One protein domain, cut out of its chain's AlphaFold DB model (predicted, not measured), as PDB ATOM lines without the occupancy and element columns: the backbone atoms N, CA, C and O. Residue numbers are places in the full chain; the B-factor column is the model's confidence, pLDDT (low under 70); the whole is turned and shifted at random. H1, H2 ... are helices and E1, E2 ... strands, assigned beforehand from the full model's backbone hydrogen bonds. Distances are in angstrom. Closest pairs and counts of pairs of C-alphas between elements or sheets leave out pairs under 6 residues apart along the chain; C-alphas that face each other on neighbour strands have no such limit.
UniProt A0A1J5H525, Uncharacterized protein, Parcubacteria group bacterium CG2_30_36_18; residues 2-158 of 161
ATOM      1  N   ALA A   2     -38.414  -4.411 -24.146       83.69
ATOM      2  CA  ALA A   2     -37.533  -4.092 -25.287       83.69
ATOM      3  C   ALA A   2     -36.081  -4.602 -25.138       83.69
ATOM      4  O   ALA A   2     -35.543  -5.205 -26.057       83.69
ATOM      5  N   ILE A   3     -35.478  -4.447 -23.952       86.94
ATOM      6  CA  ILE A   3     -34.102  -4.905 -23.677       86.94
ATOM      7  C   ILE A   3     -33.967  -6.429 -23.830       86.94
ATOM      8  O   ILE A   3     -32.959  -6.895 -24.340       86.94
ATOM      9  N   PHE A   4     -35.000  -7.194 -23.454       90.31
ATOM     10  CA  PHE A   4     -35.020  -8.657 -23.567       90.31
ATOM     11  C   PHE A   4     -35.038  -9.126 -25.027       90.31
ATOM     12  O   PHE A   4     -34.325 -10.052 -25.395       90.31
ATOM     13  N   LEU A   5     -35.826  -8.459 -25.875       88.12
ATOM     14  CA  LEU A   5     -35.866  -8.759 -27.308       88.12
ATOM     15  C   LEU A   5     -34.525  -8.448 -27.978       88.12
ATOM     16  O   LEU A   5     -34.058  -9.220 -28.812       88.12
ATOM     17  N   ILE A   6     -33.884  -7.351 -27.570       88.94
ATOM     18  CA  ILE A   6     -32.564  -6.967 -28.074       88.94
ATOM     19  C   ILE A   6     -31.505  -7.981 -27.626       88.94
ATOM     20  O   ILE A   6     -30.734  -8.445 -28.461       88.94
ATOM     21  N   THR A   7     -31.473  -8.386 -26.353       90.19
ATOM     22  CA  THR A   7     -30.484  -9.366 -25.878       90.19
ATOM     23  C   THR A   7     -30.671 -10.743 -26.508       90.19
ATOM     24  O   THR A   7     -29.675 -11.367 -26.871       90.19
ATOM     25  N   PHE A   8     -31.909 -11.202 -26.718       89.25
ATOM     26  CA  PHE A   8     -32.168 -12.448 -27.448       89.25
ATOM     27  C   PHE A   8     -31.760 -12.359 -28.923       89.25
ATOM     28  O   PHE A   8     -31.112 -13.275 -29.431       89.25
ATOM     29  N   GLY A   9     -32.085 -11.253 -29.600       89.50
ATOM     30  CA  GLY A   9     -31.701 -11.038 -30.997       89.50
ATOM     31  C   GLY A   9     -30.183 -10.992 -31.188       89.50
ATOM     32  O   GLY A   9     -29.643 -11.686 -32.048       89.50
ATOM     33  N   VAL A  10     -29.482 -10.237 -30.337       91.88
ATOM     34  CA  VAL A  10     -28.013 -10.139 -30.360       91.88
ATOM     35  C   VAL A  10     -27.366 -11.475 -29.992       91.88
ATOM     36  O   VAL A  10     -26.418 -11.892 -30.654       91.88
ATOM     37  N   GLY A  11     -27.892 -12.186 -28.990       89.56
ATOM     38  CA  GLY A  11     -27.392 -13.506 -28.599       89.56
ATOM     39  C   GLY A  11     -27.522 -14.543 -29.717       89.56
ATOM     40  O   GLY A  11     -26.574 -15.283 -29.988       89.56
ATOM     41  N   GLY A  12     -28.660 -14.553 -30.418       89.38
ATOM     42  CA  GLY A  12     -28.874 -15.403 -31.588       89.38
ATOM     43  C   GLY A  12     -27.891 -15.095 -32.720       89.38
ATOM     44  O   GLY A  12     -27.246 -16.008 -33.236       89.38
ATOM     45  N   ALA A  13     -27.711 -13.815 -33.056       89.19
ATOM     46  CA  ALA A  13     -26.758 -13.391 -34.084       89.19
ATOM     47  C   ALA A  13     -25.312 -13.781 -33.728       89.19
ATOM     48  O   ALA A  13     -24.594 -14.327 -34.565       89.19
ATOM     49  N   MET A  14     -24.900 -13.577 -32.473       89.50
ATOM     50  CA  MET A  14     -23.556 -13.922 -32.001       89.50
ATOM     51  C   MET A  14     -23.292 -15.435 -32.057       89.50
ATOM     52  O   MET A  14     -22.193 -15.861 -32.407       89.50
ATOM     53  N   SER A  15     -24.306 -16.255 -31.762       88.25
ATOM     54  CA  SER A  15     -24.215 -17.715 -31.880       88.25
ATOM     55  C   SER A  15     -23.908 -18.150 -33.317       88.25
ATOM     56  O   SER A  15     -22.981 -18.929 -33.549       88.25
ATOM     57  N   VAL A  16     -24.622 -17.579 -34.294       89.38
ATOM     58  CA  VAL A  16     -24.393 -17.864 -35.718       89.38
ATOM     59  C   VAL A  16     -23.005 -17.398 -36.154       89.38
ATOM     60  O   VAL A  16     -22.288 -18.167 -36.783       89.38
ATOM     61  N   VAL A  17     -22.573 -16.193 -35.767       89.75
ATOM     62  CA  VAL A  17     -21.227 -15.680 -36.096       89.75
ATOM     63  C   VAL A  17     -20.129 -16.601 -35.561       89.75
ATOM     64  O   VAL A  17     -19.196 -16.947 -36.292       89.75
ATOM     65  N   ASN A  18     -20.250 -17.053 -34.312       84.44
ATOM     66  CA  ASN A  18     -19.294 -17.984 -33.711       84.44
ATOM     67  C   ASN A  18     -19.262 -19.323 -34.457       84.44
ATOM     68  O   ASN A  18     -18.188 -19.892 -34.682       84.44
ATOM     69  N   GLN A  19     -20.428 -19.814 -34.875       85.06
ATOM     70  CA  GLN A  19     -20.543 -21.041 -35.650       85.06
ATOM     71  C   GLN A  19     -19.927 -20.890 -37.047       85.06
ATOM     72  O   GLN A  19     -19.119 -21.727 -37.447       85.06
ATOM     73  N   THR A  20     -20.231 -19.815 -37.774       87.75
ATOM     74  CA  THR A  20     -19.652 -19.540 -39.095       87.75
ATOM     75  C   THR A  20     -18.134 -19.411 -39.019       87.75
ATOM     76  O   THR A  20     -17.436 -20.043 -39.806       87.75
ATOM     77  N   THR A  21     -17.613 -18.682 -38.028       83.56
ATOM     78  CA  THR A  21     -16.164 -18.517 -37.821       83.56
ATOM     79  C   THR A  21     -15.475 -19.865 -37.583       83.56
ATOM     80  O   THR A  21     -14.406 -20.138 -38.131       83.56
ATOM     81  N   ALA A  22     -16.111 -20.751 -36.810       81.38
ATOM     82  CA  ALA A  22     -15.621 -22.108 -36.607       81.38
ATOM     83  C   ALA A  22     -15.560 -22.913 -37.909       81.38
ATOM     84  O   ALA A  22     -14.557 -23.564 -38.184       81.38
ATOM     85  N   PHE A  23     -16.611 -22.847 -38.727       82.69
ATOM     86  CA  PHE A  23     -16.641 -23.535 -40.014       82.69
ATOM     87  C   PHE A  23     -15.586 -23.005 -40.989       82.69
ATOM     88  O   PHE A  23     -14.969 -23.797 -41.700       82.69
ATOM     89  N   THR A  24     -15.337 -21.693 -41.007       84.19
ATOM     90  CA  THR A  24     -14.314 -21.109 -41.885       84.19
ATOM     91  C   THR A  24     -12.898 -21.547 -41.519       84.19
ATOM     92  O   THR A  24     -12.098 -21.785 -42.420       84.19
ATOM     93  N   GLN A  25     -12.596 -21.717 -40.226       84.12
ATOM     94  CA  GLN A  25     -11.293 -22.233 -39.778       84.12
ATOM     95  C   GLN A  25     -11.072 -23.662 -40.291       84.12
ATOM     96  O   GLN A  25     -10.088 -23.915 -40.984       84.12
ATOM     97  N   VAL A  26     -12.063 -24.540 -40.104       86.19
ATOM     98  CA  VAL A  26     -12.003 -25.935 -40.572       86.19
ATOM     99  C   VAL A  26     -11.867 -26.020 -42.092       86.19
ATOM    100  O   VAL A  26     -11.107 -26.838 -42.611       86.19
ATOM    101  N   ALA A  27     -12.593 -25.175 -42.830       88.94
ATOM    102  CA  ALA A  27     -12.490 -25.119 -44.284       88.94
ATOM    103  C   ALA A  27     -11.088 -24.683 -44.743       88.94
ATOM    104  O   ALA A  27     -10.544 -25.275 -45.677       88.94
ATOM    105  N   SER A  28     -10.486 -23.702 -44.062       91.69
ATOM    106  CA  SER A  28      -9.124 -23.242 -44.338       91.69
ATOM    107  C   SER A  28      -8.090 -24.343 -44.084       91.69
ATOM    108  O   SER A  28      -7.291 -24.641 -44.971       91.69
ATOM    109  N   SER A  29      -8.129 -24.997 -42.918       92.69
ATOM    110  CA  SER A  29      -7.226 -26.109 -42.580       92.69
ATOM    111  C   SER A  29      -7.360 -27.265 -43.575       92.69
ATOM    112  O   SER A  29      -6.370 -27.835 -44.033       92.69
ATOM    113  N   ARG A  30      -8.596 -27.575 -43.987       94.88
ATOM    114  CA  ARG A  30      -8.863 -28.604 -44.995       94.88
ATOM    115  C   ARG A  30      -8.259 -28.254 -46.351       94.88
ATOM    116  O   ARG A  30      -7.737 -29.146 -47.015       94.88
ATOM    117  N   LEU A  31      -8.335 -26.993 -46.772       95.31
ATOM    118  CA  LEU A  31      -7.753 -26.548 -48.037       95.31
ATOM    119  C   LEU A  31      -6.226 -26.707 -48.026       95.31
ATOM    120  O   LEU A  31      -5.670 -27.279 -48.960       95.31
ATOM    121  N   VAL A  32      -5.571 -26.295 -46.935       95.44
ATOM    122  CA  VAL A  32      -4.134 -26.528 -46.709       95.44
ATOM    123  C   VAL A  32      -3.806 -28.017 -46.814       95.44
ATOM    124  O   VAL A  32      -2.899 -28.402 -47.548       95.44
ATOM    125  N   ALA A  33      -4.573 -28.870 -46.134       96.62
ATOM    126  CA  ALA A  33      -4.341 -30.308 -46.145       96.62
ATOM    127  C   ALA A  33      -4.489 -30.923 -47.551       96.62
ATOM    128  O   ALA A  33      -3.719 -31.811 -47.913       96.62
ATOM    129  N   VAL A  34      -5.438 -30.440 -48.365       97.69
ATOM    130  CA  VAL A  34      -5.604 -30.877 -49.764       97.69
ATOM    131  C   VAL A  34      -4.389 -30.493 -50.605       97.69
ATOM    132  O   VAL A  34      -3.862 -31.348 -51.316       97.69
ATOM    133  N   TYR A  35      -3.910 -29.252 -50.496       97.25
ATOM    134  CA  TYR A  35      -2.715 -28.819 -51.222       97.25
ATOM    135  C   TYR A  35      -1.463 -29.588 -50.787       97.25
ATOM    136  O   TYR A  35      -0.679 -30.001 -51.635       97.25
ATOM    137  N   LEU A  36      -1.307 -29.878 -49.493       97.31
ATOM    138  CA  LEU A  36      -0.210 -30.714 -48.995       97.31
ATOM    139  C   LEU A  36      -0.290 -32.164 -49.478       97.31
ATOM    140  O   LEU A  36       0.748 -32.806 -49.678       97.31
ATOM    141  N   ALA A  37      -1.505 -32.689 -49.656       98.12
ATOM    142  CA  ALA A  37      -1.713 -34.015 -50.215       98.12
ATOM    143  C   ALA A  37      -1.320 -34.050 -51.699       98.12
ATOM    144  O   ALA A  37      -0.616 -34.969 -52.115       98.12
ATOM    145  N   GLN A  38      -1.704 -33.026 -52.469       97.62
ATOM    146  CA  GLN A  38      -1.279 -32.849 -53.861       97.62
ATOM    147  C   GLN A  38       0.240 -32.683 -53.978       97.62
ATOM    148  O   GLN A  38       0.859 -33.375 -54.777       97.62
ATOM    149  N   GLU A  39       0.862 -31.857 -53.134       97.31
ATOM    150  CA  GLU A  39       2.324 -31.713 -53.092       97.31
ATOM    151  C   GLU A  39       3.009 -33.064 -52.837       97.31
ATOM    152  O   GLU A  39       3.993 -33.394 -53.489       97.31
ATOM    153  N   GLY A  40       2.462 -33.890 -51.939       97.00
ATOM    154  CA  GLY A  40       2.990 -35.233 -51.697       97.00
ATOM    155  C   GLY A  40       2.988 -36.122 -52.943       97.00
ATOM    156  O   GLY A  40       3.933 -36.882 -53.148       97.00
ATOM    157  N   ILE A  41       1.957 -36.012 -53.786       97.56
ATOM    158  CA  ILE A  41       1.879 -36.722 -55.068       97.56
ATOM    159  C   ILE A  41       2.913 -36.166 -56.057       97.56
ATOM    160  O   ILE A  41       3.621 -36.941 -56.701       97.56
ATOM    161  N   GLU A  42       3.058 -34.842 -56.131       97.50
ATOM    162  CA  GLU A  42       4.047 -34.186 -56.994       97.50
ATOM    163  C   GLU A  42       5.490 -34.557 -56.634       97.50
ATOM    164  O   GLU A  42       6.301 -34.782 -57.528       97.50
ATOM    165  N   ILE A  43       5.817 -34.709 -55.346       96.94
ATOM    166  CA  ILE A  43       7.144 -35.185 -54.915       96.94
ATOM    167  C   ILE A  43       7.418 -36.584 -55.490       96.94
ATOM    168  O   ILE A  43       8.496 -36.847 -56.019       96.94
ATOM    169  N   VAL A  44       6.434 -37.485 -55.451       96.88
ATOM    170  CA  VAL A  44       6.591 -38.856 -55.971       96.88
ATOM    171  C   VAL A  44       6.737 -38.859 -57.487       96.88
ATOM    172  O   VAL A  44       7.603 -39.559 -58.019       96.88
ATOM    173  N   ARG A  45       5.928 -38.051 -58.184       96.44
ATOM    174  CA  ARG A  45       6.074 -37.826 -59.628       96.44
ATOM    175  C   ARG A  45       7.467 -37.299 -59.955       96.44
ATOM    176  O   ARG A  45       8.114 -37.841 -60.841       96.44
ATOM    177  N   ASN A  46       7.972 -36.325 -59.200       96.62
ATOM    178  CA  ASN A  46       9.299 -35.756 -59.415       96.62
ATOM    179  C   ASN A  46      10.422 -36.799 -59.271       96.62
ATOM    180  O   ASN A  46      11.331 -36.841 -60.103       96.62
ATOM    181  N   ILE A  47      10.339 -37.681 -58.267       96.12
ATOM    182  CA  ILE A  47      11.295 -38.785 -58.076       96.12
ATOM    183  C   ILE A  47      11.253 -39.745 -59.272       96.12
ATOM    184  O   ILE A  47      12.292 -40.051 -59.861       96.12
ATOM    185  N   ARG A  48      10.052 -40.166 -59.686       95.75
ATOM    186  CA  ARG A  48       9.855 -41.037 -60.854       95.75
ATOM    187  C   ARG A  48      10.405 -40.405 -62.133       95.75
ATOM    188  O   ARG A  48      11.145 -41.036 -62.885       95.75
ATOM    189  N   ASP A  49      10.065 -39.149 -62.380       95.81
ATOM    190  CA  ASP A  49      10.466 -38.432 -63.587       95.81
ATOM    191  C   ASP A  49      11.986 -38.223 -63.611       95.81
ATOM    192  O   ASP A  49      12.628 -38.367 -64.654       95.81
ATOM    193  N   THR A  50      12.599 -38.004 -62.445       95.69
ATOM    194  CA  THR A  50      14.056 -37.998 -62.289       95.69
ATOM    195  C   THR A  50      14.673 -39.348 -62.668       95.69
ATOM    196  O   THR A  50      15.702 -39.372 -63.350       95.69
ATOM    197  N   ASN A  51      14.054 -40.474 -62.298       95.25
ATOM    198  CA  ASN A  51      14.510 -41.800 -62.728       95.25
ATOM    199  C   ASN A  51      14.405 -41.965 -64.251       95.25
ATOM    200  O   ASN A  51      15.380 -42.373 -64.884       95.25
ATOM    201  N   PHE A  52      13.294 -41.552 -64.871       95.00
ATOM    202  CA  PHE A  52      13.162 -41.556 -66.335       95.00
ATOM    203  C   PHE A  52      14.234 -40.721 -67.032       95.00
ATOM    204  O   PHE A  52      14.784 -41.149 -68.049       95.00
ATOM    205  N   LEU A  53      14.559 -39.540 -66.502       95.38
ATOM    206  CA  LEU A  53      15.625 -38.702 -67.050       95.38
ATOM    207  C   LEU A  53      16.988 -39.400 -66.984       95.38
ATOM    208  O   LEU A  53      17.769 -39.287 -67.929       95.38
ATOM    209  N   LYS A  54      17.280 -40.136 -65.904       94.81
ATOM    210  CA  LYS A  54      18.520 -40.917 -65.781       94.81
ATOM    211  C   LYS A  54      18.564 -42.074 -66.787       94.81
ATOM    212  O   LYS A  54      19.575 -42.225 -67.471       94.81
ATOM    213  N   ILE A  55      17.457 -42.804 -66.949       93.62
ATOM    214  CA  ILE A  55      17.316 -43.885 -67.942       93.62
ATOM    215  C   ILE A  55      17.540 -43.345 -69.361       93.62
ATOM    216  O   ILE A  55      18.346 -43.887 -70.114       93.62
ATOM    217  N   ARG A  56      16.901 -42.221 -69.719       92.81
ATOM    218  CA  ARG A  56      17.070 -41.576 -71.037       92.81
ATOM    219  C   ARG A  56      18.500 -41.096 -71.298       92.81
ATOM    220  O   ARG A  56      18.916 -41.046 -72.449       92.81
ATOM    221  N   LYS A  57      19.253 -40.754 -70.249       95.44
ATOM    222  CA  LYS A  57      20.681 -40.403 -70.335       95.44
ATOM    223  C   LYS A  57      21.605 -41.624 -70.446       95.44
ATOM    224  O   LYS A  57      22.817 -41.445 -70.492       95.44
ATOM    225  N   GLY A  58      21.060 -42.841 -70.477       92.75
ATOM    226  CA  GLY A  58      21.838 -44.076 -70.566       92.75
ATOM    227  C   GLY A  58      22.521 -44.474 -69.256       92.75
ATOM    228  O   GLY A  58      23.448 -45.281 -69.279       92.75
ATOM    229  N   ILE A  59      22.094 -43.922 -68.113       92.62
ATOM    230  CA  ILE A  59      22.573 -44.378 -66.805       92.62
ATOM    231  C   ILE A  59      21.928 -45.742 -66.532       92.62
ATOM    232  O   ILE A  59      20.721 -45.827 -66.310       92.62
ATOM    233  N   GLY A  60      22.727 -46.807 -66.595       89.62
ATOM    234  CA  GLY A  60      22.263 -48.179 -66.376       89.62
ATOM    235  C   GLY A  60      21.938 -48.489 -64.910       89.62
ATOM    236  O   GLY A  60      22.413 -47.811 -64.000       89.62
ATOM    237  N   GLY A  61      21.145 -49.544 -64.692       87.94
ATOM    238  CA  GLY A  61      20.834 -50.074 -63.356       87.94
ATOM    239  C   GLY A  61      19.816 -49.262 -62.550       87.94
ATOM    240  O   GLY A  61      19.787 -49.379 -61.328       87.94
ATOM    241  N   ILE A  62      19.016 -48.420 -63.208       92.56
ATOM    242  CA  ILE A  62      17.979 -47.606 -62.566       92.56
ATOM    243  C   ILE A  62      16.622 -48.011 -63.123       92.56
ATOM    244  O   ILE A  62      16.369 -47.846 -64.316       92.56
ATOM    245  N   ASP A  63      15.746 -48.478 -62.241       92.69
ATOM    246  CA  ASP A  63      14.342 -48.703 -62.563       92.69
ATOM    247  C   ASP A  63      13.537 -47.404 -62.436       92.69
ATOM    248  O   ASP A  63      13.871 -46.493 -61.675       92.69
ATOM    249  N   TRP A  64      12.428 -47.317 -63.169       93.19
ATOM    250  CA  TRP A  64      11.541 -46.147 -63.159       93.19
ATOM    251  C   TRP A  64      10.967 -45.843 -61.759       93.19
ATOM    252  O   TRP A  64      10.741 -44.682 -61.414       93.19
ATOM    253  N   ASN A  65      10.777 -46.876 -60.935       94.00
ATOM    254  CA  ASN A  65      10.249 -46.815 -59.571       94.00
ATOM    255  C   ASN A  65      11.342 -46.798 -58.484       94.00
ATOM    256  O   ASN A  65      11.023 -46.950 -57.302       94.00
ATOM    257  N   ALA A  66      12.618 -46.620 -58.845       94.25
ATOM    258  CA  ALA A  66      13.710 -46.579 -57.879       94.25
ATOM    259  C   ALA A  66      13.464 -45.513 -56.790       94.25
ATOM    260  O   ALA A  66      13.155 -44.358 -57.091       94.25
ATOM    261  N   GLY A  67      13.597 -45.905 -55.519       91.62
ATOM    262  CA  GLY A  67      13.345 -45.031 -54.365       91.62
ATOM    263  C   GLY A  67      11.866 -44.831 -54.007       91.62
ATOM    264  O   GLY A  67      11.571 -44.008 -53.146       91.62
ATOM    265  N   LEU A  68      10.943 -45.562 -54.648       94.81
ATOM    266  CA  LEU A  68       9.496 -45.501 -54.390       94.81
ATOM    267  C   LEU A  68       8.909 -46.830 -53.877       94.81
ATOM    268  O   LEU A  68       7.693 -46.974 -53.784       94.81
ATOM    269  N   THR A  69       9.746 -47.809 -53.534       90.69
ATOM    270  CA  THR A  69       9.319 -49.155 -53.108       90.69
ATOM    271  C   THR A  69       9.205 -49.323 -51.593       90.69
ATOM    272  O   THR A  69       8.531 -50.238 -51.125       90.69
ATOM    273  N   ASP A  70       9.808 -48.425 -50.814       90.69
ATOM    274  CA  ASP A  70      10.029 -48.640 -49.375       90.69
ATOM    275  C   ASP A  70       8.883 -48.114 -48.493       90.69
ATOM    276  O   ASP A  70       8.886 -48.276 -47.273       90.69
ATOM    277  N   CYS A  71       7.856 -47.515 -49.104       93.88
ATOM    278  CA  CYS A  71       6.755 -46.849 -48.405       93.88
ATOM    279  C   CYS A  71       5.416 -47.595 -48.474       93.88
ATOM    280  O   CYS A  71       4.362 -46.984 -48.291       93.88
ATOM    281  N   ALA A  72       5.425 -48.916 -48.669       93.56
ATOM    282  CA  ALA A  72       4.202 -49.728 -48.659       93.56
ATOM    283  C   ALA A  72       3.480 -49.727 -47.295       93.56
ATOM    284  O   ALA A  72       2.249 -49.714 -47.249       93.56
ATOM    285  N   GLY A  73       4.225 -49.681 -46.182       91.31
ATOM    286  CA  GLY A  73       3.675 -49.537 -44.819       91.31
ATOM    287  C   GLY A  73       3.333 -48.090 -44.427       91.31
ATOM    288  O   GLY A  73       2.613 -47.834 -43.454       91.31
ATOM    289  N   GLY A  74       3.806 -47.137 -45.227       94.19
ATOM    290  CA  GLY A  74       3.611 -45.713 -45.046       94.19
ATOM    291  C   GLY A  74       4.813 -44.975 -44.456       94.19
ATOM    292  O   GLY A  74       5.402 -45.422 -43.478       94.19
ATOM    293  N   CYS A  75       5.117 -43.806 -45.013       94.81
ATOM    294  CA  CYS A  75       6.238 -42.941 -44.638       94.81
ATOM    295  C   CYS A  75       5.743 -41.533 -44.269       94.81
ATOM    296  O   CYS A  75       4.780 -41.059 -44.869       94.81
ATOM    297  N   TYR A  76       6.401 -40.855 -43.322       91.56
ATOM    298  CA  TYR A  76       6.047 -39.483 -42.894       91.56
ATOM    299  C   TYR A  76       7.162 -38.454 -43.120       91.56
ATOM    300  O   TYR A  76       6.901 -37.268 -43.290       91.56
ATOM    301  N   ASN A  77       8.415 -38.906 -43.123       91.44
ATOM    302  CA  ASN A  77       9.600 -38.058 -43.069       91.44
ATOM    303  C   ASN A  77       9.961 -37.477 -44.443       91.44
ATOM    304  O   ASN A  77      10.962 -37.885 -45.018       91.44
ATOM    305  N   PHE A  78       9.152 -36.571 -44.995       95.00
ATOM    306  CA  PHE A  78       9.441 -35.920 -46.280       95.00
ATOM    307  C   PHE A  78       8.723 -34.564 -46.440       95.00
ATOM    308  O   PHE A  78       7.578 -34.388 -46.012       95.00
ATOM    309  N   ASP A  79       9.378 -33.611 -47.105       95.00
ATOM    310  CA  ASP A  79       8.831 -32.298 -47.470       95.00
ATOM    311  C   ASP A  79       9.084 -31.972 -48.949       95.00
ATOM    312  O   ASP A  79       9.593 -32.804 -49.695       95.00
ATOM    313  N   TYR A  80       8.703 -30.776 -49.398       94.19
ATOM    314  CA  TYR A  80       8.835 -30.351 -50.797       94.19
ATOM    315  C   TYR A  80      10.265 -30.432 -51.371       94.19
ATOM    316  O   TYR A  80      10.438 -30.381 -52.586       94.19
ATOM    317  N   ARG A  81      11.300 -30.527 -50.524       93.94
ATOM    318  CA  ARG A  81      12.712 -30.624 -50.938       93.94
ATOM    319  C   ARG A  81      13.173 -32.063 -51.123       93.94
ATOM    320  O   ARG A  81      14.293 -32.290 -51.583       93.94
ATOM    321  N   SER A  82      12.355 -33.024 -50.708       94.62
ATOM    322  CA  SER A  82      12.732 -34.426 -50.659       94.62
ATOM    323  C   SER A  82      12.915 -35.002 -52.058       94.62
ATOM    324  O   SER A  82      12.036 -34.926 -52.909       94.62
ATOM    325  N   GLN A  83      14.079 -35.612 -52.276       92.94
ATOM    326  CA  GLN A  83      14.417 -36.353 -53.499       92.94
ATOM    327  C   GLN A  83      14.355 -37.874 -53.293       92.94
ATOM    328  O   GLN A  83      14.548 -38.645 -54.228       92.94
ATOM    329  N   THR A  84      14.112 -38.302 -52.056       92.88
ATOM    330  CA  THR A  84      13.906 -39.691 -51.646       92.88
ATOM    331  C   THR A  84      12.803 -39.721 -50.600       92.88
ATOM    332  O   THR A  84      12.593 -38.737 -49.890       92.88
ATOM    333  N   ILE A  85      12.109 -40.849 -50.480       92.50
ATOM    334  CA  ILE A  85      11.094 -41.043 -49.446       92.50
ATOM    335  C   ILE A  85      11.354 -42.400 -48.779       92.50
ATOM    336  O   ILE A  85      11.327 -43.411 -49.476       92.50
ATOM    337  N   PRO A  86      11.577 -42.451 -47.453       92.12
ATOM    338  CA  PRO A  86      11.720 -41.315 -46.533       92.12
ATOM    339  C   PRO A  86      13.000 -40.483 -46.786       92.12
ATOM    340  O   PRO A  86      13.989 -40.964 -47.336       92.12
ATOM    341  N   ASP A  87      12.981 -39.212 -46.380       93.56
ATOM    342  CA  ASP A  87      14.095 -38.264 -46.490       93.56
ATOM    343  C   ASP A  87      14.848 -38.148 -45.159       93.56
ATOM    344  O   ASP A  87      14.508 -37.371 -44.260       93.56
ATOM    345  N   ASN A  88      15.929 -38.916 -45.049       90.25
ATOM    346  CA  ASN A  88      16.798 -38.912 -43.874       90.25
ATOM    347  C   ASN A  88      17.750 -37.703 -43.811       90.25
ATOM    348  O   ASN A  88      18.439 -37.538 -42.808       90.25
ATOM    349  N   LEU A  89      17.821 -36.858 -44.842       90.38
ATOM    350  CA  LEU A  89      18.681 -35.673 -44.835       90.38
ATOM    351  C   LEU A  89      17.937 -34.472 -44.247       90.38
ATOM    352  O   LEU A  89      18.426 -33.830 -43.318       90.38
ATOM    353  N   ASN A  90      16.731 -34.189 -44.740       89.00
ATOM    354  CA  ASN A  90      15.965 -33.009 -44.327       89.00
ATOM    355  C   ASN A  90      14.958 -33.307 -43.206       89.00
ATOM    356  O   ASN A  90      14.658 -32.432 -42.374       89.00
ATOM    357  N   CYS A  91      14.454 -34.543 -43.162       93.62
ATOM    358  CA  CYS A  91      13.268 -34.921 -42.400       93.62
ATOM    359  C   CYS A  91      13.493 -36.062 -41.399       93.62
ATOM    360  O   CYS A  91      12.520 -36.583 -40.861       93.62
ATOM    361  N   ASN A  92      14.743 -36.429 -41.101       91.88
ATOM    362  CA  ASN A  92      15.068 -37.545 -40.209       91.88
ATOM    363  C   ASN A  92      14.320 -37.480 -38.863       91.88
ATOM    364  O   ASN A  92      14.533 -36.556 -38.075       91.88
ATOM    365  N   GLY A  93      13.423 -38.441 -38.620       86.19
ATOM    366  CA  GLY A  93      12.599 -38.520 -37.407       86.19
ATOM    367  C   GLY A  93      11.540 -37.417 -37.249       86.19
ATOM    368  O   GLY A  93      10.874 -37.353 -36.217       86.19
ATOM    369  N   LYS A  94      11.367 -36.541 -38.243       92.62
ATOM    370  CA  LYS A  94      10.416 -35.421 -38.243       92.62
ATOM    371  C   LYS A  94       9.103 -35.827 -38.902       92.62
ATOM    372  O   LYS A  94       9.071 -36.030 -40.115       92.62
ATOM    373  N   ASN A  95       8.037 -35.941 -38.116       91.81
ATOM    374  CA  ASN A  95       6.738 -36.438 -38.591       91.81
ATOM    375  C   ASN A  95       5.694 -35.332 -38.805       91.81
ATOM    376  O   ASN A  95       4.613 -35.613 -39.319       91.81
ATOM    377  N   TYR A  96       5.998 -34.098 -38.400       95.06
ATOM    378  CA  TYR A  96       5.092 -32.959 -38.524       95.06
ATOM    379  C   TYR A  96       5.502 -32.055 -39.682       95.06
ATOM    380  O   TYR A  96       6.677 -32.000 -40.044       95.06
ATOM    381  N   LEU A  97       4.545 -31.309 -40.225       95.25
ATOM    382  CA  LEU A  97       4.775 -30.264 -41.214       95.25
ATOM    383  C   LEU A  97       4.434 -28.907 -40.609       95.25
ATOM    384  O   LEU A  97       3.316 -28.693 -40.155       95.25
ATOM    385  N   LYS A  98       5.392 -27.984 -40.641       94.44
ATOM    386  CA  LYS A  98       5.231 -26.623 -40.129       94.44
ATOM    387  C   LYS A  98       5.519 -25.614 -41.230       94.44
ATOM    388  O   LYS A  98       6.477 -25.780 -41.985       94.44
ATOM    389  N   PHE A  99       4.696 -24.575 -41.320       92.81
ATOM    390  CA  PHE A  99       4.871 -23.513 -42.304       92.81
ATOM    391  C   PHE A  99       6.011 -22.568 -41.894       92.81
ATOM    392  O   PHE A  99       5.919 -21.890 -40.872       92.81
ATOM    393  N   GLU A 100       7.093 -22.539 -42.676       90.62
ATOM    394  CA  GLU A 100       8.290 -21.733 -42.412       90.62
ATOM    395  C   GLU A 100       8.939 -21.249 -43.719       90.62
ATOM    396  O   GLU A 100       9.409 -22.056 -44.528       90.62
ATOM    397  N   ASN A 101       9.080 -19.930 -43.883       89.31
ATOM    398  CA  ASN A 101       9.609 -19.283 -45.094       89.31
ATOM    399  C   ASN A 101       8.860 -19.753 -46.353       89.31
ATOM    400  O   ASN A 101       9.460 -20.383 -47.220       89.31
ATOM    401  N   ASP A 102       7.548 -19.507 -46.389       90.88
ATOM    402  CA  ASP A 102       6.626 -19.776 -47.507       90.88
ATOM    403  C   ASP A 102       6.331 -21.246 -47.839       90.88
ATOM    404  O   ASP A 102       5.474 -21.524 -48.677       90.88
ATOM    405  N   PHE A 103       6.968 -22.199 -47.154       93.62
ATOM    406  CA  PHE A 103       6.772 -23.625 -47.409       93.62
ATOM    407  C   PHE A 103       6.534 -24.420 -46.132       93.62
ATOM    408  O   PHE A 103       7.061 -24.098 -45.065       93.62
ATOM    409  N   TYR A 104       5.801 -25.523 -46.260       94.75
ATOM    410  CA  TYR A 104       5.699 -26.519 -45.203       94.75
ATOM    411  C   TYR A 104       6.955 -27.389 -45.174       94.75
ATOM    412  O   TYR A 104       7.340 -27.988 -46.176       94.75
ATOM    413  N   LYS A 105       7.602 -27.450 -44.012       94.75
ATOM    414  CA  LYS A 105       8.838 -28.201 -43.792       94.75
ATOM    415  C   LYS A 105       8.659 -29.205 -42.679       94.75
ATOM    416  O   LYS A 105       7.896 -28.985 -41.737       94.75
ATOM    417  N   CYS A 106       9.422 -30.284 -42.766       95.12
ATOM    418  CA  CYS A 106       9.468 -31.281 -41.714       95.12
ATOM    419  C   CYS A 106       9.911 -30.673 -40.374       95.12
ATOM    420  O   CYS A 106      10.960 -30.028 -40.281       95.12
ATOM    421  N   SER A 107       9.151 -30.965 -39.322       94.56
ATOM    422  CA  SER A 107       9.381 -30.551 -37.938       94.56
ATOM    423  C   SER A 107       9.351 -31.754 -36.990       94.56
ATOM    424  O   SER A 107       8.602 -32.715 -37.189       94.56
ATOM    425  N   LEU A 108      10.182 -31.701 -35.945       90.94
ATOM    426  CA  LEU A 108      10.152 -32.669 -34.840       90.94
ATOM    427  C   LEU A 108       8.956 -32.433 -33.915       90.94
ATOM    428  O   LEU A 108       8.400 -33.383 -33.372       90.94
ATOM    429  N   ALA A 109       8.585 -31.167 -33.729       89.38
ATOM    430  CA  ALA A 109       7.542 -30.767 -32.804       89.38
ATOM    431  C   ALA A 109       6.245 -30.422 -33.553       89.38
ATOM    432  O   ALA A 109       6.321 -29.782 -34.614       89.38
ATOM    433  N   PRO A 110       5.084 -30.804 -32.996       87.06
ATOM    434  CA  PRO A 110       3.796 -30.321 -33.466       87.06
ATOM    435  C   PRO A 110       3.674 -28.795 -33.341       87.06
ATOM    436  O   PRO A 110       4.311 -28.177 -32.484       87.06
ATOM    437  N   ASP A 111       2.826 -28.196 -34.173       84.88
ATOM    438  CA  ASP A 111       2.345 -26.819 -34.019       84.88
ATOM    439  C   ASP A 111       0.885 -26.804 -33.525       84.88
ATOM    440  O   ASP A 111       0.391 -27.801 -33.020       84.88
ATOM    441  N   SER A 112       0.162 -25.687 -33.627       81.62
ATOM    442  CA  SER A 112      -1.245 -25.648 -33.195       81.62
ATOM    443  C   SER A 112      -2.193 -26.499 -34.051       81.62
ATOM    444  O   SER A 112      -3.320 -26.735 -33.626       81.62
ATOM    445  N   GLN A 113      -1.786 -26.887 -35.265       82.31
ATOM    446  CA  GLN A 113      -2.604 -27.660 -36.206       82.31
ATOM    447  C   GLN A 113      -2.220 -29.143 -36.220       82.31
ATOM    448  O   GLN A 113      -2.990 -29.957 -36.720       82.31
ATOM    449  N   ASN A 114      -1.056 -29.520 -35.679       91.19
ATOM    450  CA  ASN A 114      -0.565 -30.903 -35.663       91.19
ATOM    451  C   ASN A 114      -0.570 -31.544 -37.060       91.19
ATOM    452  O   ASN A 114      -0.911 -32.718 -37.210       91.19
ATOM    453  N   LEU A 115      -0.212 -30.774 -38.092       94.88
ATOM    454  CA  LEU A 115      -0.205 -31.259 -39.470       94.88
ATOM    455  C   LEU A 115       0.809 -32.392 -39.640       94.88
ATOM    456  O   LEU A 115       1.999 -32.232 -39.367       94.88
ATOM    457  N   GLN A 116       0.341 -33.530 -40.139       95.88
ATOM    458  CA  GLN A 116       1.159 -34.688 -40.479       95.88
ATOM    459  C   GLN A 116       0.783 -35.176 -41.869       95.88
ATOM    460  O   GLN A 116      -0.394 -35.220 -42.229       95.88
ATOM    461  N   ARG A 117       1.785 -35.575 -42.650       96.25
ATOM    462  CA  ARG A 117       1.584 -36.160 -43.974       96.25
ATOM    463  C   ARG A 117       2.149 -37.567 -43.995       96.25
ATOM    464  O   ARG A 117       3.321 -37.763 -43.704       96.25
ATOM    465  N   LYS A 118       1.316 -38.532 -44.370       96.56
ATOM    466  CA  LYS A 118       1.679 -39.930 -44.583       96.56
ATOM    467  C   LYS A 118       1.561 -40.255 -46.061       96.56
ATOM    468  O   LYS A 118       0.509 -40.028 -46.649       96.56
ATOM    469  N   ILE A 119       2.584 -40.859 -46.640       97.19
ATOM    470  CA  ILE A 119       2.508 -41.421 -47.985       97.19
ATOM    471  C   ILE A 119       2.586 -42.933 -47.952       97.19
ATOM    472  O   ILE A 119       3.430 -43.489 -47.264       97.19
ATOM    473  N   ILE A 120       1.708 -43.586 -48.702       97.69
ATOM    474  CA  ILE A 120       1.668 -45.028 -48.901       97.69
ATOM    475  C   ILE A 120       1.866 -45.282 -50.391       97.69
ATOM    476  O   ILE A 120       1.081 -44.788 -51.200       97.69
ATOM    477  N   ILE A 121       2.896 -46.047 -50.745       96.81
ATOM    478  CA  ILE A 121       3.197 -46.402 -52.135       96.81
ATOM    479  C   ILE A 121       3.145 -47.916 -52.265       96.81
ATOM    480  O   ILE A 121       3.921 -48.624 -51.628       96.81
ATOM    481  N   GLN A 122       2.209 -48.414 -53.065       96.06
ATOM    482  CA  GLN A 122       2.014 -49.843 -53.278       96.06
ATOM    483  C   GLN A 122       2.287 -50.180 -54.735       96.06
ATOM    484  O   GLN A 122       1.719 -49.560 -55.631       96.06
ATOM    485  N   LEU A 123       3.152 -51.165 -54.956       93.06
ATOM    486  CA  LEU A 123       3.349 -51.752 -56.271       93.06
ATOM    487  C   LEU A 123       2.246 -52.793 -56.489       93.06
ATOM    488  O   LEU A 123       2.211 -53.812 -55.800       93.06
ATOM    489  N   GLU A 124       1.333 -52.519 -57.411       90.88
ATOM    490  CA  GLU A 124       0.240 -53.418 -57.784       90.88
ATOM    491  C   GLU A 124       0.490 -53.923 -59.212       90.88
ATOM    492  O   GLU A 124       0.934 -53.166 -60.074       90.88
ATOM    493  N   SER A 125       0.256 -55.209 -59.478       88.06
ATOM    494  CA  SER A 125       0.317 -55.756 -60.839       88.06
ATOM    495  C   SER A 125      -1.032 -55.575 -61.530       88.06
ATOM    496  O   SER A 125      -2.051 -56.014 -60.992       88.06
ATOM    497  N   GLU A 126      -1.043 -55.004 -62.730       79.19
ATOM    498  CA  GLU A 126      -2.220 -54.977 -63.595       79.19
ATOM    499  C   GLU A 126      -2.479 -56.380 -64.173       79.19
ATOM    500  O   GLU A 126      -1.660 -56.866 -64.962       79.19
ATOM    501  N   PRO A 127      -3.602 -57.045 -63.821       76.88
ATOM    502  CA  PRO A 127      -3.825 -58.462 -64.132       76.88
ATOM    503  C   PRO A 127      -3.826 -58.783 -65.626       76.88
ATOM    504  O   PRO A 127      -3.596 -59.923 -66.010       76.88
ATOM    505  N   TYR A 128      -4.138 -57.791 -66.462       77.50
ATOM    506  CA  TYR A 128      -4.318 -57.986 -67.896       77.50
ATOM    507  C   TYR A 128      -3.049 -57.708 -68.716       77.50
ATOM    508  O   TYR A 128      -2.911 -58.239 -69.813       77.50
ATOM    509  N   TYR A 129      -2.124 -56.890 -68.207       75.00
ATOM    510  CA  TYR A 129      -1.001 -56.372 -69.002       75.00
ATOM    511  C   TYR A 129       0.385 -56.786 -68.487       75.00
ATOM    512  O   TYR A 129       1.373 -56.381 -69.087       75.00
ATOM    513  N   GLU A 130       0.482 -57.552 -67.392       80.00
ATOM    514  CA  GLU A 130       1.762 -57.894 -66.729       80.00
ATOM    515  C   GLU A 130       2.629 -56.657 -66.401       80.00
ATOM    516  O   GLU A 130       3.852 -56.721 -66.289       80.00
ATOM    517  N   VAL A 131       1.986 -55.501 -66.229       84.50
ATOM    518  CA  VAL A 131       2.633 -54.234 -65.881       84.50
ATOM    519  C   VAL A 131       2.468 -53.979 -64.391       84.50
ATOM    520  O   VAL A 131       1.387 -54.161 -63.838       84.50
ATOM    521  N   TYR A 132       3.513 -53.466 -63.748       89.44
ATOM    522  CA  TYR A 132       3.408 -52.937 -62.393       89.44
ATOM    523  C   TYR A 132       3.047 -51.448 -62.394       89.44
ATOM    524  O   TYR A 132       3.684 -50.649 -63.080       89.44
ATOM    525  N   ILE A 133       2.059 -51.079 -61.582       93.19
ATOM    526  CA  ILE A 133       1.646 -49.697 -61.323       93.19
ATOM    527  C   ILE A 133       2.001 -49.313 -59.887       93.19
ATOM    528  O   ILE A 133       1.924 -50.133 -58.971       93.19
ATOM    529  N   LEU A 134       2.380 -48.055 -59.672       94.94
ATOM    530  CA  LEU A 134       2.518 -47.507 -58.325       94.94
ATOM    531  C   LEU A 134       1.215 -46.825 -57.940       94.94
ATOM    532  O   LEU A 134       0.888 -45.758 -58.459       94.94
ATOM    533  N   LYS A 135       0.493 -47.407 -56.991       96.19
ATOM    534  CA  LYS A 135      -0.643 -46.759 -56.348       96.19
ATOM    535  C   LYS A 135      -0.149 -45.925 -55.181       96.19
ATOM    536  O   LYS A 135       0.261 -46.448 -54.142       96.19
ATOM    537  N   VAL A 136      -0.190 -44.618 -55.369       97.50
ATOM    538  CA  VAL A 136       0.293 -43.622 -54.423       97.50
ATOM    539  C   VAL A 136      -0.903 -43.041 -53.685       97.50
ATOM    540  O   VAL A 136      -1.813 -42.490 -54.297       97.50
ATOM    541  N   ARG A 137      -0.911 -43.152 -52.358       98.06
ATOM    542  CA  ARG A 137      -1.907 -42.521 -51.488       98.06
ATOM    543  C   ARG A 137      -1.213 -41.587 -50.517       98.06
ATOM    544  O   ARG A 137      -0.370 -42.025 -49.740       98.06
ATOM    545  N   VAL A 138      -1.604 -40.321 -50.527       98.06
ATOM    546  CA  VAL A 138      -1.102 -39.308 -49.599       98.06
ATOM    547  C   VAL A 138      -2.231 -38.912 -48.669       98.06
ATOM    548  O   VAL A 138      -3.258 -38.396 -49.106       98.06
ATOM    549  N   LEU A 139      -2.041 -39.173 -47.382       98.06
ATOM    550  CA  LEU A 139      -2.952 -38.797 -46.319       98.06
ATOM    551  C   LEU A 139      -2.360 -37.608 -45.574       98.06
ATOM    552  O   LEU A 139      -1.213 -37.667 -45.137       98.06
ATOM    553  N   VAL A 140      -3.143 -36.550 -45.403       97.94
ATOM    554  CA  VAL A 140      -2.773 -35.425 -44.542       97.94
ATOM    555  C   VAL A 140      -3.775 -35.349 -43.409       97.94
ATOM    556  O   VAL A 140      -4.979 -35.261 -43.659       97.94
ATOM    557  N   SER A 141      -3.276 -35.409 -42.180       96.62
ATOM    558  CA  SER A 141      -4.064 -35.309 -40.956       96.62
ATOM    559  C   SER A 141      -3.685 -34.070 -40.164       96.62
ATOM    560  O   SER A 141      -2.526 -33.664 -40.157       96.62
ATOM    561  N   TRP A 142      -4.669 -33.484 -39.495       95.31
ATOM    562  CA  TRP A 142      -4.491 -32.342 -38.603       95.31
ATOM    563  C   TRP A 142      -5.477 -32.433 -37.443       95.31
ATOM    564  O   TRP A 142      -6.475 -33.157 -37.513       95.31
ATOM    565  N   GLU A 143      -5.207 -31.692 -36.376       92.06
ATOM    566  CA  GLU A 143      -6.099 -31.571 -35.232       92.06
ATOM    567  C   GLU A 143      -6.718 -30.183 -35.171       92.06
ATOM    568  O   GLU A 143      -6.052 -29.160 -35.312       92.06
ATOM    569  N   GLU A 144      -8.022 -30.147 -34.921       87.56
ATOM    570  CA  GLU A 144      -8.752 -28.906 -34.743       87.56
ATOM    571  C   GLU A 144      -9.805 -29.093 -33.651       87.56
ATOM    572  O   GLU A 144     -10.672 -29.964 -33.730       87.56
ATOM    573  N   ARG A 145      -9.713 -28.293 -32.580       84.25
ATOM    574  CA  ARG A 145     -10.637 -28.340 -31.425       84.25
ATOM    575  C   ARG A 145     -10.779 -29.744 -30.809       84.25
ATOM    576  O   ARG A 145     -11.880 -30.166 -30.456       84.25
ATOM    577  N   GLY A 146      -9.664 -30.468 -30.701       84.69
ATOM    578  CA  GLY A 146      -9.619 -31.824 -30.142       84.69
ATOM    579  C   GLY A 146     -10.221 -32.903 -31.048       84.69
ATOM    580  O   GLY A 146     -10.476 -34.011 -30.582       84.69
ATOM    581  N   ARG A 147     -10.482 -32.594 -32.325       88.94
ATOM    582  CA  ARG A 147     -10.905 -33.566 -33.337       88.94
ATOM    583  C   ARG A 147      -9.822 -33.719 -34.391       88.94
ATOM    584  O   ARG A 147      -9.336 -32.729 -34.929       88.94
ATOM    585  N   THR A 148      -9.490 -34.962 -34.713       92.94
ATOM    586  CA  THR A 148      -8.597 -35.276 -35.828       92.94
ATOM    587  C   THR A 148      -9.389 -35.273 -37.130       92.94
ATOM    588  O   THR A 148     -10.415 -35.945 -37.260       92.94
ATOM    589  N   HIS A 149      -8.895 -34.526 -38.105       94.94
ATOM    590  CA  HIS A 149      -9.411 -34.472 -39.461       94.94
ATOM    591  C   HIS A 149      -8.381 -35.056 -40.426       94.94
ATOM    592  O   HIS A 149      -7.187 -35.087 -40.131       94.94
ATOM    593  N   GLN A 150      -8.843 -35.533 -41.582       96.69
ATOM    594  CA  GLN A 150      -7.957 -36.062 -42.613       96.69
ATOM    595  C   GLN A 150      -8.500 -35.832 -44.020       96.69
ATOM    596  O   GLN A 150      -9.714 -35.787 -44.243       96.69
ATOM    597  N   VAL A 151      -7.582 -35.755 -44.976       97.69
ATOM    598  CA  VAL A 151      -7.858 -35.823 -46.413       97.69
ATOM    599  C   VAL A 151      -6.916 -36.820 -47.069       97.69
ATOM    600  O   VAL A 151      -5.818 -37.067 -46.570       97.69
ATOM    601  N   ILE A 152      -7.360 -37.399 -48.182       98.06
ATOM    602  CA  ILE A 152      -6.593 -38.387 -48.939       98.06
ATOM    603  C   ILE A 152      -6.584 -37.970 -50.406       98.06
ATOM    604  O   ILE A 152      -7.647 -37.769 -50.992       98.06
ATOM    605  N   ALA A 153      -5.393 -37.872 -50.988       97.94
ATOM    606  CA  ALA A 153      -5.188 -37.827 -52.429       97.94
ATOM    607  C   ALA A 153      -4.651 -39.183 -52.894       97.94
ATOM    608  O   ALA A 153      -3.848 -39.809 -52.199       97.94
ATOM    609  N   GLN A 154      -5.107 -39.646 -54.054       97.62
ATOM    610  CA  GLN A 154      -4.630 -40.885 -54.654       97.62
ATOM    611  C   GLN A 154      -4.280 -40.651 -56.113       97.62
ATOM    612  O   GLN A 154      -5.031 -39.992 -56.830       97.62
ATOM    613  N   GLU A 155      -3.192 -41.273 -56.547       96.62
ATOM    614  CA  GLU A 155      -2.820 -41.353 -57.945       96.62
ATOM    615  C   GLU A 155      -2.185 -42.703 -58.283       96.62
ATOM    616  O   GLU A 155      -1.544 -43.325 -57.437       96.62
ATOM    617  N   ASN A 156      -2.348 -43.134 -59.533       95.00
ATOM    618  CA  ASN A 156      -1.634 -44.273 -60.088       95.00
ATOM    619  C   ASN A 156      -0.535 -43.767 -61.027       95.00
ATOM    620  O   ASN A 156      -0.824 -43.044 -61.980       95.00
ATOM    621  N   LEU A 157       0.710 -44.165 -60.777       94.31
ATOM    622  CA  LEU A 157       1.844 -43.865 -61.645       94.31
ATOM    623  C   LEU A 157       2.246 -45.104 -62.440       94.31
ATOM    624  O   LEU A 157       2.359 -46.206 -61.898       94.31
ATOM    625  N   TYR A 158       2.508 -44.883 -63.723       92.75
ATOM    626  CA  TYR A 158       2.835 -45.919 -64.695       92.75
ATOM    627  C   TYR A 158       4.319 -45.857 -65.097       92.75
ATOM    628  O   TYR A 158       4.942 -44.796 -64.960       92.75
TER     629      TYR A 158
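Overview. This is residues 2 to 158 of the 161 residues of an uncharacterized protein of Parcubacteria group bacterium CG2_30_36_18 (UniProt A0A1J5H525). One very long helix, H1, runs lengthwise over one face of a twisted sheet of three strands, E3, E4 and E5, and its first part, residues 2 to 21, sticks out free as a long arm. A small two-stranded hairpin, E1 and E2, meets the sheet at the start of E3, and a long loop, residues 57 to 95, folds back from the end of H1 to it. The printed part has 157 residues, with one named helix and five named strands in the order H1 E1 E2 E3 E4 E5; both sheets are antiparallel, E3 - E4 - E5 and E1 - E2, and the class is mixed, helices and strands. The whole is loose, with a radius of gyration of the C-alphas of 21.3 A, and spans 84 by 38 by 25 A.

Arrangement. Begin with H1, residues 2 to 56, in which every O i to N i+4 pair is within hydrogen-bond range. Next come E1, residues 96 to 100, and E2, residues 103 to 107, an antiparallel hairpin with N 98 and O 105 2.9 A apart. Then follow E3, residues 116 to 126, E4, residues 131 to 144, and E5, residues 147 to 157, a meander, each strand the antiparallel neighbour of the one before. Look for N 120 and O 137, 2.8 A apart, between E3 and E4, and for N 138 and O 153, 2.8 A, between E4 and E5. H1 is on this sheet at a height of 7.5 A, and the two form two layers, the helix on one face. It runs along the strands, at 27 degrees to E4 on the local plane. It lies over E4 and E5, and only just over E3, on which 3 of its C-alphas fall. The closest C-alphas of H1 and E4 are those of Ala 37 and Val 138, 5.4 A apart; those of H1 and E5 are Ala 37 and Ala 153, 5.6 A. E1 touches E3, closest at the C-alphas of Tyr 96 and Gln 116, 4.7 A, while E2 is apart from E4 and E5.

Along the chain. Find C-alpha 2 at (-37.533, -4.092, -25.287); from there H1 runs 80.5 A to C-alpha 56 at (17.070, -41.576, -71.037). Further on, E3 spans 30.9 A, E4 41.7 A and E5 32.7 A, ending at C-alpha 157 at (1.844, -43.865, -61.645). E1 and E2 have five residues each.

Size, cuts and confidence. The two C-alphas farthest apart are those of Ala 2 and Gly 60, 84.9 A. Without residues 2 to 21 the body spans 52 by 34 by 22 A. The link from H1 to E1 is long, 39 residues. The printed part has no cut, its mean pLDDT is 92.0, and no printed residue is under 70.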